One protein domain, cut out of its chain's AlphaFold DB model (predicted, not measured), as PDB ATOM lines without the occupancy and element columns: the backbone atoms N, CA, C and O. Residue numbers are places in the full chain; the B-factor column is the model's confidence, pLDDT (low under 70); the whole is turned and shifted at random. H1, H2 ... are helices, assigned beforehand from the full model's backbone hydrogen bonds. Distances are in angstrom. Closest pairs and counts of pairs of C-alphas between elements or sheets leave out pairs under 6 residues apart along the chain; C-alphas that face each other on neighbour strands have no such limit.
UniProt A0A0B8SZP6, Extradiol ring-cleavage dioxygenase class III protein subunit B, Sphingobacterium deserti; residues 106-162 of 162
ATOM      1  N   VAL A 106     -20.898 -43.223 -38.876       96.50
ATOM      2  CA  VAL A 106     -21.712 -42.530 -39.877       96.50
ATOM      3  C   VAL A 106     -23.139 -42.490 -39.350       96.50
ATOM      4  O   VAL A 106     -23.769 -43.535 -39.192       96.50
ATOM      5  N   HIS A 107     -23.635 -41.294 -39.043       95.25
ATOM      6  CA  HIS A 107     -24.932 -41.102 -38.403       95.25
ATOM      7  C   HIS A 107     -25.646 -39.860 -38.944       95.25
ATOM      8  O   HIS A 107     -25.709 -38.804 -38.311       95.25
ATOM      9  N   ASN A 108     -26.232 -39.999 -40.134       95.19
ATOM     10  CA  ASN A 108     -27.059 -38.961 -40.737       95.19
ATOM     11  C   ASN A 108     -28.425 -39.514 -41.140       95.19
ATOM     12  O   ASN A 108     -28.648 -39.923 -42.278       95.19
ATOM     13  N   LEU A 109     -29.356 -39.486 -40.184       90.75
ATOM     14  CA  LEU A 109     -30.709 -40.014 -40.371       90.75
ATOM     15  C   LEU A 109     -31.508 -39.270 -41.456       90.75
ATOM     16  O   LEU A 109     -32.439 -39.834 -42.022       90.75
ATOM     17  N   ARG A 110     -31.122 -38.031 -41.802       91.25
ATOM     18  CA  ARG A 110     -31.750 -37.263 -42.893       91.25
ATOM     19  C   ARG A 110     -31.427 -37.829 -44.276       91.25
ATOM     20  O   ARG A 110     -32.141 -37.538 -45.226       91.25
ATOM     21  N   MET A 111     -30.354 -38.613 -44.376       93.62
ATOM     22  CA  MET A 111     -29.851 -39.195 -45.617       93.62
ATOM     23  C   MET A 111     -30.112 -40.703 -45.699       93.62
ATOM     24  O   MET A 111     -29.500 -41.377 -46.517       93.62
ATOM     25  N   VAL A 112     -30.978 -41.265 -44.850       91.12
ATOM     26  CA  VAL A 112     -31.324 -42.692 -44.927       91.12
ATOM     27  C   VAL A 112     -32.015 -42.978 -46.259       91.12
ATOM     28  O   VAL A 112     -33.005 -42.334 -46.608       91.12
ATOM     29  N   SER A 113     -31.510 -43.975 -46.989       92.06
ATOM     30  CA  SER A 113     -32.171 -44.451 -48.200       92.06
ATOM     31  C   SER A 113     -33.255 -45.467 -47.853       92.06
ATOM     32  O   SER A 113     -32.993 -46.657 -47.689       92.06
ATOM     33  N   TRP A 114     -34.497 -44.993 -47.760       89.62
ATOM     34  CA  TRP A 114     -35.660 -45.837 -47.464       89.62
ATOM     35  C   TRP A 114     -35.957 -46.879 -48.554       89.62
ATOM     36  O   TRP A 114     -36.604 -47.885 -48.281       89.62
ATOM     37  N   GLN A 115     -35.473 -46.659 -49.780       93.50
ATOM     38  CA  GLN A 115     -35.647 -47.589 -50.901       93.50
ATOM     39  C   GLN A 115     -34.739 -48.822 -50.788       93.50
ATOM     40  O   GLN A 115     -35.094 -49.874 -51.304       93.50
ATOM     41  N   HIS A 116     -33.618 -48.715 -50.067       91.38
ATOM     42  CA  HIS A 116     -32.609 -49.772 -49.942       91.38
ATOM     43  C   HIS A 116     -32.525 -50.360 -48.520       91.38
ATOM     44  O   HIS A 116     -31.493 -50.899 -48.135       91.38
ATOM     45  N   LEU A 117     -33.596 -50.279 -47.713       86.50
ATOM     46  CA  LEU A 117     -33.588 -50.745 -46.309       86.50
ATOM     47  C   LEU A 117     -33.234 -52.228 -46.141       86.50
ATOM     48  O   LEU A 117     -32.676 -52.611 -45.117       86.50
ATOM     49  N   ASN A 118     -33.584 -53.055 -47.125       90.19
ATOM     50  CA  ASN A 118     -33.356 -54.502 -47.097       90.19
ATOM     51  C   ASN A 118     -32.129 -54.919 -47.926       90.19
ATOM     52  O   ASN A 118     -31.955 -56.100 -48.222       90.19
ATOM     53  N   GLU A 119     -31.293 -53.957 -48.320       93.56
ATOM     54  CA  GLU A 119     -30.118 -54.164 -49.158       93.56
ATOM     55  C   GLU A 119     -28.853 -53.702 -48.430       93.56
ATOM     56  O   GLU A 119     -28.874 -52.796 -47.595       93.56
ATOM     57  N   SER A 120     -27.711 -54.302 -48.770       90.31
ATOM     58  CA  SER A 120     -26.412 -53.796 -48.325       90.31
ATOM     59  C   SER A 120     -26.038 -52.565 -49.154       90.31
ATOM     60  O   SER A 120     -25.294 -52.673 -50.128       90.31
ATOM     61  N   TYR A 121     -26.566 -51.404 -48.767       93.56
ATOM     62  CA  TYR A 121     -26.384 -50.138 -49.472       93.56
ATOM     63  C   TYR A 121     -25.728 -49.070 -48.591       93.56
ATOM     64  O   TYR A 121     -26.060 -48.903 -47.418       93.56
ATOM     65  N   GLY A 122     -24.833 -48.289 -49.191       94.25
ATOM     66  CA  GLY A 122     -24.294 -47.066 -48.615       94.25
ATOM     67  C   GLY A 122     -23.949 -46.093 -49.732       94.25
ATOM     68  O   GLY A 122     -23.435 -46.501 -50.769       94.25
ATOM     69  N   TYR A 123     -24.233 -44.808 -49.532       96.94
ATOM     70  CA  TYR A 123     -23.767 -43.779 -50.458       96.94
ATOM     71  C   TYR A 123     -22.237 -43.739 -50.486       96.94
ATOM     72  O   TYR A 123     -21.602 -43.970 -49.457       96.94
ATOM     73  N   ASP A 124     -21.653 -43.338 -51.616       97.88
ATOM     74  CA  ASP A 124     -20.196 -43.246 -51.776       97.88
ATOM     75  C   ASP A 124     -19.535 -42.444 -50.646       97.88
ATOM     76  O   ASP A 124     -18.574 -42.907 -50.042       97.88
ATOM     77  N   TRP A 125     -20.117 -41.299 -50.264       97.50
ATOM     78  CA  TRP A 125     -19.611 -40.470 -49.162       97.50
ATOM     79  C   TRP A 125     -19.662 -41.179 -47.798       97.50
ATOM     80  O   TRP A 125     -18.820 -40.929 -46.935       97.50
ATOM     81  N   ALA A 126     -20.644 -42.057 -47.579       97.56
ATOM     82  CA  ALA A 126     -20.789 -42.805 -46.335       97.56
ATOM     83  C   ALA A 126     -19.738 -43.918 -46.258       97.56
ATOM     84  O   ALA A 126     -19.113 -44.107 -45.213       97.56
ATOM     85  N   ILE A 127     -19.514 -44.615 -47.377       97.75
ATOM     86  CA  ILE A 127     -18.475 -45.643 -47.514       97.75
ATOM     87  C   ILE A 127     -17.092 -45.002 -47.357       97.75
ATOM     88  O   ILE A 127     -16.287 -45.483 -46.563       97.75
ATOM     89  N   GLU A 128     -16.843 -43.883 -48.039       98.25
ATOM     90  CA  GLU A 128     -15.595 -43.120 -47.962       98.25
ATOM     91  C   GLU A 128     -15.260 -42.730 -46.517       98.25
ATOM     92  O   GLU A 128     -14.187 -43.071 -46.014       98.25
ATOM     93  N   ALA A 129     -16.193 -42.075 -45.815       98.25
ATOM     94  CA  ALA A 129     -15.988 -41.665 -44.427       98.25
ATOM     95  C   ALA A 129     -15.737 -42.872 -43.505       98.25
ATOM     96  O   ALA A 129     -14.842 -42.841 -42.657       98.25
ATOM     97  N   ASN A 130     -16.497 -43.956 -43.683       97.81
ATOM     98  CA  ASN A 130     -16.361 -45.179 -42.899       97.81
ATOM     99  C   ASN A 130     -14.990 -45.852 -43.084       97.81
ATOM    100  O   ASN A 130     -14.333 -46.184 -42.097       97.81
ATOM    101  N   GLU A 131     -14.532 -46.031 -44.324       98.25
ATOM    102  CA  GLU A 131     -13.230 -46.652 -44.603       98.25
ATOM    103  C   GLU A 131     -12.060 -45.765 -44.155       98.25
ATOM    104  O   GLU A 131     -11.078 -46.261 -43.587       98.25
ATOM    105  N   ALA A 132     -12.188 -44.443 -44.302       98.38
ATOM    106  CA  ALA A 132     -11.220 -43.494 -43.769       98.38
ATOM    107  C   ALA A 132     -11.118 -43.593 -42.235       98.38
ATOM    108  O   ALA A 132     -10.014 -43.732 -41.699       98.38
ATOM    109  N   MET A 133     -12.248 -43.605 -41.515       98.25
ATOM    110  CA  MET A 133     -12.263 -43.758 -40.053       98.25
ATOM    111  C   MET A 133     -11.662 -45.089 -39.601       98.25
ATOM    112  O   MET A 133     -10.825 -45.099 -38.696       98.25
ATOM    113  N   LYS A 134     -12.006 -46.207 -40.254       98.25
ATOM    114  CA  LYS A 134     -11.401 -47.521 -39.968       98.25
ATOM    115  C   LYS A 134      -9.883 -47.483 -40.118       98.25
ATOM    116  O   LYS A 134      -9.168 -47.928 -39.219       98.25
ATOM    117  N   THR A 135      -9.394 -46.892 -41.207       98.56
ATOM    118  CA  THR A 135      -7.956 -46.743 -41.465       98.56
ATOM    119  C   THR A 135      -7.281 -45.911 -40.374       98.56
ATOM    120  O   THR A 135      -6.233 -46.297 -39.846       98.56
ATOM    121  N   MET A 136      -7.886 -44.792 -39.967       98.44
ATOM    122  CA  MET A 136      -7.362 -43.940 -38.893       98.44
ATOM    123  C   MET A 136      -7.354 -44.655 -37.532       98.44
ATOM    124  O   MET A 136      -6.398 -44.504 -36.772       98.44
ATOM    125  N   ILE A 137      -8.370 -45.468 -37.227       97.69
ATOM    126  CA  ILE A 137      -8.426 -46.275 -35.998       97.69
ATOM    127  C   ILE A 137      -7.310 -47.326 -36.000       97.69
ATOM    128  O   ILE A 137      -6.547 -47.417 -35.035       97.69
ATOM    129  N   GLN A 138      -7.178 -48.091 -37.087       98.38
ATOM    130  CA  GLN A 138      -6.173 -49.153 -37.214       98.38
ATOM    131  C   GLN A 138      -4.744 -48.604 -37.140       98.38
ATOM    132  O   GLN A 138      -3.893 -49.167 -36.451       98.38
ATOM    133  N   SER A 139      -4.497 -47.462 -37.786       98.38
ATOM    134  CA  SER A 139      -3.205 -46.764 -37.756       98.38
ATOM    135  C   SER A 139      -2.970 -45.937 -36.486       98.38
ATOM    136  O   SER A 139      -1.911 -45.329 -36.341       98.38
ATOM    137  N   ARG A 140      -3.930 -45.907 -35.548       97.88
ATOM    138  CA  ARG A 140      -3.895 -45.084 -34.325       97.88
ATOM    139  C   ARG A 140      -3.707 -43.589 -34.606       97.88
ATOM    140  O   ARG A 140      -3.176 -42.852 -33.771       97.88
ATOM    141  N   ASN A 141      -4.177 -43.111 -35.757       98.25
ATOM    142  CA  ASN A 141      -4.188 -41.697 -36.108       98.25
ATOM    143  C   ASN A 141      -5.327 -40.965 -35.379       98.25
ATOM    144  O   ASN A 141      -6.294 -40.484 -35.969       98.25
ATOM    145  N   HIS A 142      -5.212 -40.885 -34.055       97.69
ATOM    146  CA  HIS A 142      -6.244 -40.292 -33.211       97.69
ATOM    147  C   HIS A 142      -6.410 -38.793 -33.476       97.69
ATOM    148  O   HIS A 142      -7.499 -38.264 -33.300       97.69
ATOM    149  N   ARG A 143      -5.357 -38.102 -33.937       98.06
ATOM    150  CA  ARG A 143      -5.438 -36.676 -34.272       98.06
ATOM    151  C   ARG A 143      -6.417 -36.423 -35.417       98.06
ATOM    152  O   ARG A 143      -7.219 -35.508 -35.299       98.06
ATOM    153  N   ALA A 144      -6.380 -37.232 -36.478       97.75
ATOM    154  CA  ALA A 144      -7.317 -37.095 -37.594       97.75
ATOM    155  C   ALA A 144      -8.767 -37.398 -37.179       97.75
ATOM    156  O   ALA A 144      -9.676 -36.687 -37.595       97.75
ATOM    157  N   LEU A 145      -8.968 -38.386 -36.294       97.06
ATOM    158  CA  LEU A 145     -10.284 -38.706 -35.723       97.06
ATOM    159  C   LEU A 145     -10.832 -37.581 -34.831       97.06
ATOM    160  O   LEU A 145     -12.025 -37.310 -34.846       97.06
ATOM    161  N   ILE A 146      -9.972 -36.917 -34.054       97.31
ATOM    162  CA  ILE A 146     -10.356 -35.760 -33.229       97.31
ATOM    163  C   ILE A 146     -10.689 -34.560 -34.124       97.31
ATOM    164  O   ILE A 146     -11.702 -33.895 -33.925       97.31
ATOM    165  N   ASP A 147      -9.858 -34.310 -35.136       96.81
ATOM    166  CA  ASP A 147     -10.026 -33.239 -36.118       96.81
ATOM    167  C   ASP A 147     -10.934 -33.679 -37.290       96.81
ATOM    168  O   ASP A 147     -10.656 -33.371 -38.453       96.81
ATOM    169  N   PHE A 148     -12.022 -34.411 -37.017       95.62
ATOM    170  CA  PHE A 148     -12.857 -35.022 -38.062       95.62
ATOM    171  C   PHE A 148     -13.471 -33.997 -39.035       95.62
ATOM    172  O   PHE A 148     -13.616 -34.269 -40.223       95.62
ATOM    173  N   ARG A 149     -13.743 -32.771 -38.566       93.44
ATOM    174  CA  ARG A 149     -14.208 -31.637 -39.394       93.44
ATOM    175  C   ARG A 149     -13.206 -31.219 -40.479       93.44
ATOM    176  O   ARG A 149     -13.568 -30.522 -41.415       93.44
ATOM    177  N   LYS A 150     -11.934 -31.620 -40.365       96.44
ATOM    178  CA  LYS A 150     -10.895 -31.345 -41.373       96.44
ATOM    179  C   LYS A 150     -10.795 -32.429 -42.447       96.44
ATOM    180  O   LYS A 150      -9.997 -32.277 -43.363       96.44
ATOM    181  N   GLN A 151     -11.567 -33.512 -42.340       96.69
ATOM    182  CA  GLN A 151     -11.504 -34.643 -43.274       96.69
ATOM    183  C   GLN A 151     -12.389 -34.442 -44.517       96.69
ATOM    184  O   GLN A 151     -12.408 -35.287 -45.407       96.69
ATOM    185  N   GLY A 152     -13.093 -33.310 -44.606       96.62
ATOM    186  CA  GLY A 152     -13.844 -32.897 -45.787       96.62
ATOM    187  C   GLY A 152     -15.312 -33.326 -45.784       96.62
ATOM    188  O   GLY A 152     -15.865 -33.792 -44.786       96.62
ATOM    189  N   ARG A 153     -15.951 -33.154 -46.945       97.31
ATOM    190  CA  ARG A 153     -17.413 -33.221 -47.098       97.31
ATOM    191  C   ARG A 153     -18.017 -34.564 -46.687       97.31
ATOM    192  O   ARG A 153     -19.121 -34.579 -46.149       97.31
ATOM    193  N   ALA A 154     -17.323 -35.675 -46.934       97.94
ATOM    194  CA  ALA A 154     -17.798 -37.000 -46.546       97.94
ATOM    195  C   ALA A 154     -18.009 -37.102 -45.025       97.94
ATOM    196  O   ALA A 154     -19.036 -37.606 -44.574       97.94
ATOM    197  N   PHE A 155     -17.095 -36.536 -44.230       97.56
ATOM    198  CA  PHE A 155     -17.210 -36.491 -42.772       97.56
ATOM    199  C   PHE A 155     -18.260 -35.489 -42.288       97.56
ATOM    200  O   PHE A 155     -18.985 -35.791 -41.343       97.56
ATOM    201  N   ASP A 156     -18.398 -34.335 -42.947       96.25
ATOM    202  CA  ASP A 156     -19.461 -33.375 -42.617       96.25
ATOM    203  C   ASP A 156     -20.858 -33.965 -42.843       96.25
ATOM    204  O   ASP A 156     -21.773 -33.725 -42.055       96.25
ATOM    205  N   LEU A 157     -21.016 -34.778 -43.894       96.94
ATOM    206  CA  LEU A 157     -22.239 -35.538 -44.137       96.94
ATOM    207  C   LEU A 157     -22.409 -36.692 -43.147       96.94
ATOM    208  O   LEU A 157     -23.537 -36.947 -42.734       96.94
ATOM    209  N   ALA A 158     -21.332 -37.378 -42.764       97.31
ATOM    210  CA  ALA A 158     -21.384 -38.507 -41.838       97.31
ATOM    211  C   ALA A 158     -21.692 -38.100 -40.391       97.31
ATOM    212  O   ALA A 158     -22.390 -38.842 -39.702       97.31
ATOM    213  N   ILE A 159     -21.207 -36.938 -39.946       96.12
ATOM    214  CA  ILE A 159     -21.293 -36.458 -38.559       96.12
ATOM    215  C   ILE A 159     -21.917 -35.044 -38.561       96.12
ATOM    216  O   ILE A 159     -21.231 -34.034 -38.351       96.12
ATOM    217  N   PRO A 160     -23.227 -34.925 -38.857       93.25
ATOM    218  CA  PRO A 160     -23.881 -33.634 -39.072       93.25
ATOM    219  C   PRO A 160     -24.092 -32.824 -37.784       93.25
ATOM    220  O   PRO A 160     -24.348 -31.624 -37.855       93.25
ATOM    221  N   THR A 161     -23.997 -33.451 -36.612       87.12
ATOM    222  CA  THR A 161     -24.112 -32.809 -35.293       87.12
ATOM    223  C   THR A 161     -22.846 -33.053 -34.468       87.12
ATOM    224  O   THR A 161     -22.137 -34.015 -34.762       87.12
ATOM    225  N   PRO A 162     -22.516 -32.168 -33.508       61.91
ATOM    226  CA  PRO A 162     -21.477 -32.425 -32.510       61.91
ATOM    227  C   PRO A 162     -21.769 -33.678 -31.681       61.91
ATOM    228  O   PRO A 162     -22.971 -33.965 -31.468       61.91
TER     229      PRO A 162
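Overview. This is residues 106 to 162 of the 162 residues of the protein "Extradiol ring-cleavage dioxygenase class III protein subunit B" of Sphingobacterium deserti (UniProt A0A0B8SZP6). What would one see first? One longer helix, H1, has two short helices packed on it, H3 crossing near its first end and H2 near its last, while a long loop before H1 swings out to one side, where residues 114 to 120 stick out. What is it built of? The printed part has 57 residues with three named helices, in the order H1, H2, H3, and no named strand; the class is all helix, though under half of the residues, 26 of 57, are in named elements. How is the whole shaped? It is elongated, spanning 36 by 22 by 14 A, and only just compact, close to loose, with a radius of gyration of the C-alphas of 12.1 A.

Arrangement. What touches the longest helix? H1, residues 124 to 138, touches H3, residues 153 to 158, with its residues 125 to 129 alone; the closest C-alphas, of Trp 125 and Ala 154, are 4.7 A apart, and the lines are about perpendicular at 83 degrees. With residues 133 to 137 alone, H1 touches H2, residues 142 to 146; the closest C-alphas, of Met 136 and Leu 145, are 6.8 A apart. How do the two short helices stand? H2 and H3 are apart. What do the backbones show? In H1, H2 and H3 every O i to N i+4 pair is within hydrogen-bond range.

Along the chain. Where does H1 run? It goes from C-alpha 124 at (-20.196, -43.246, -51.776) to C-alpha 138 at (-6.173, -49.153, -37.214), 21.1 A. How long are the others? H2 measures 6.1 A and H3 8.4 A from first to last C-alpha, and H3 ends with C-alpha 158 at (-21.384, -38.507, -41.838).

Size, cuts and confidence. How far does it reach? The two C-alphas farthest apart, of Gln 115 and Arg 143, are 36.2 A apart. Is it continuous? The printed part has no cut; the link H1 to H2 is tight and the link H2 to H3 is short. Where is confidence low? Pro 162, the chain's last residue, is under 70; the mean pLDDT of the printed part is 95.0.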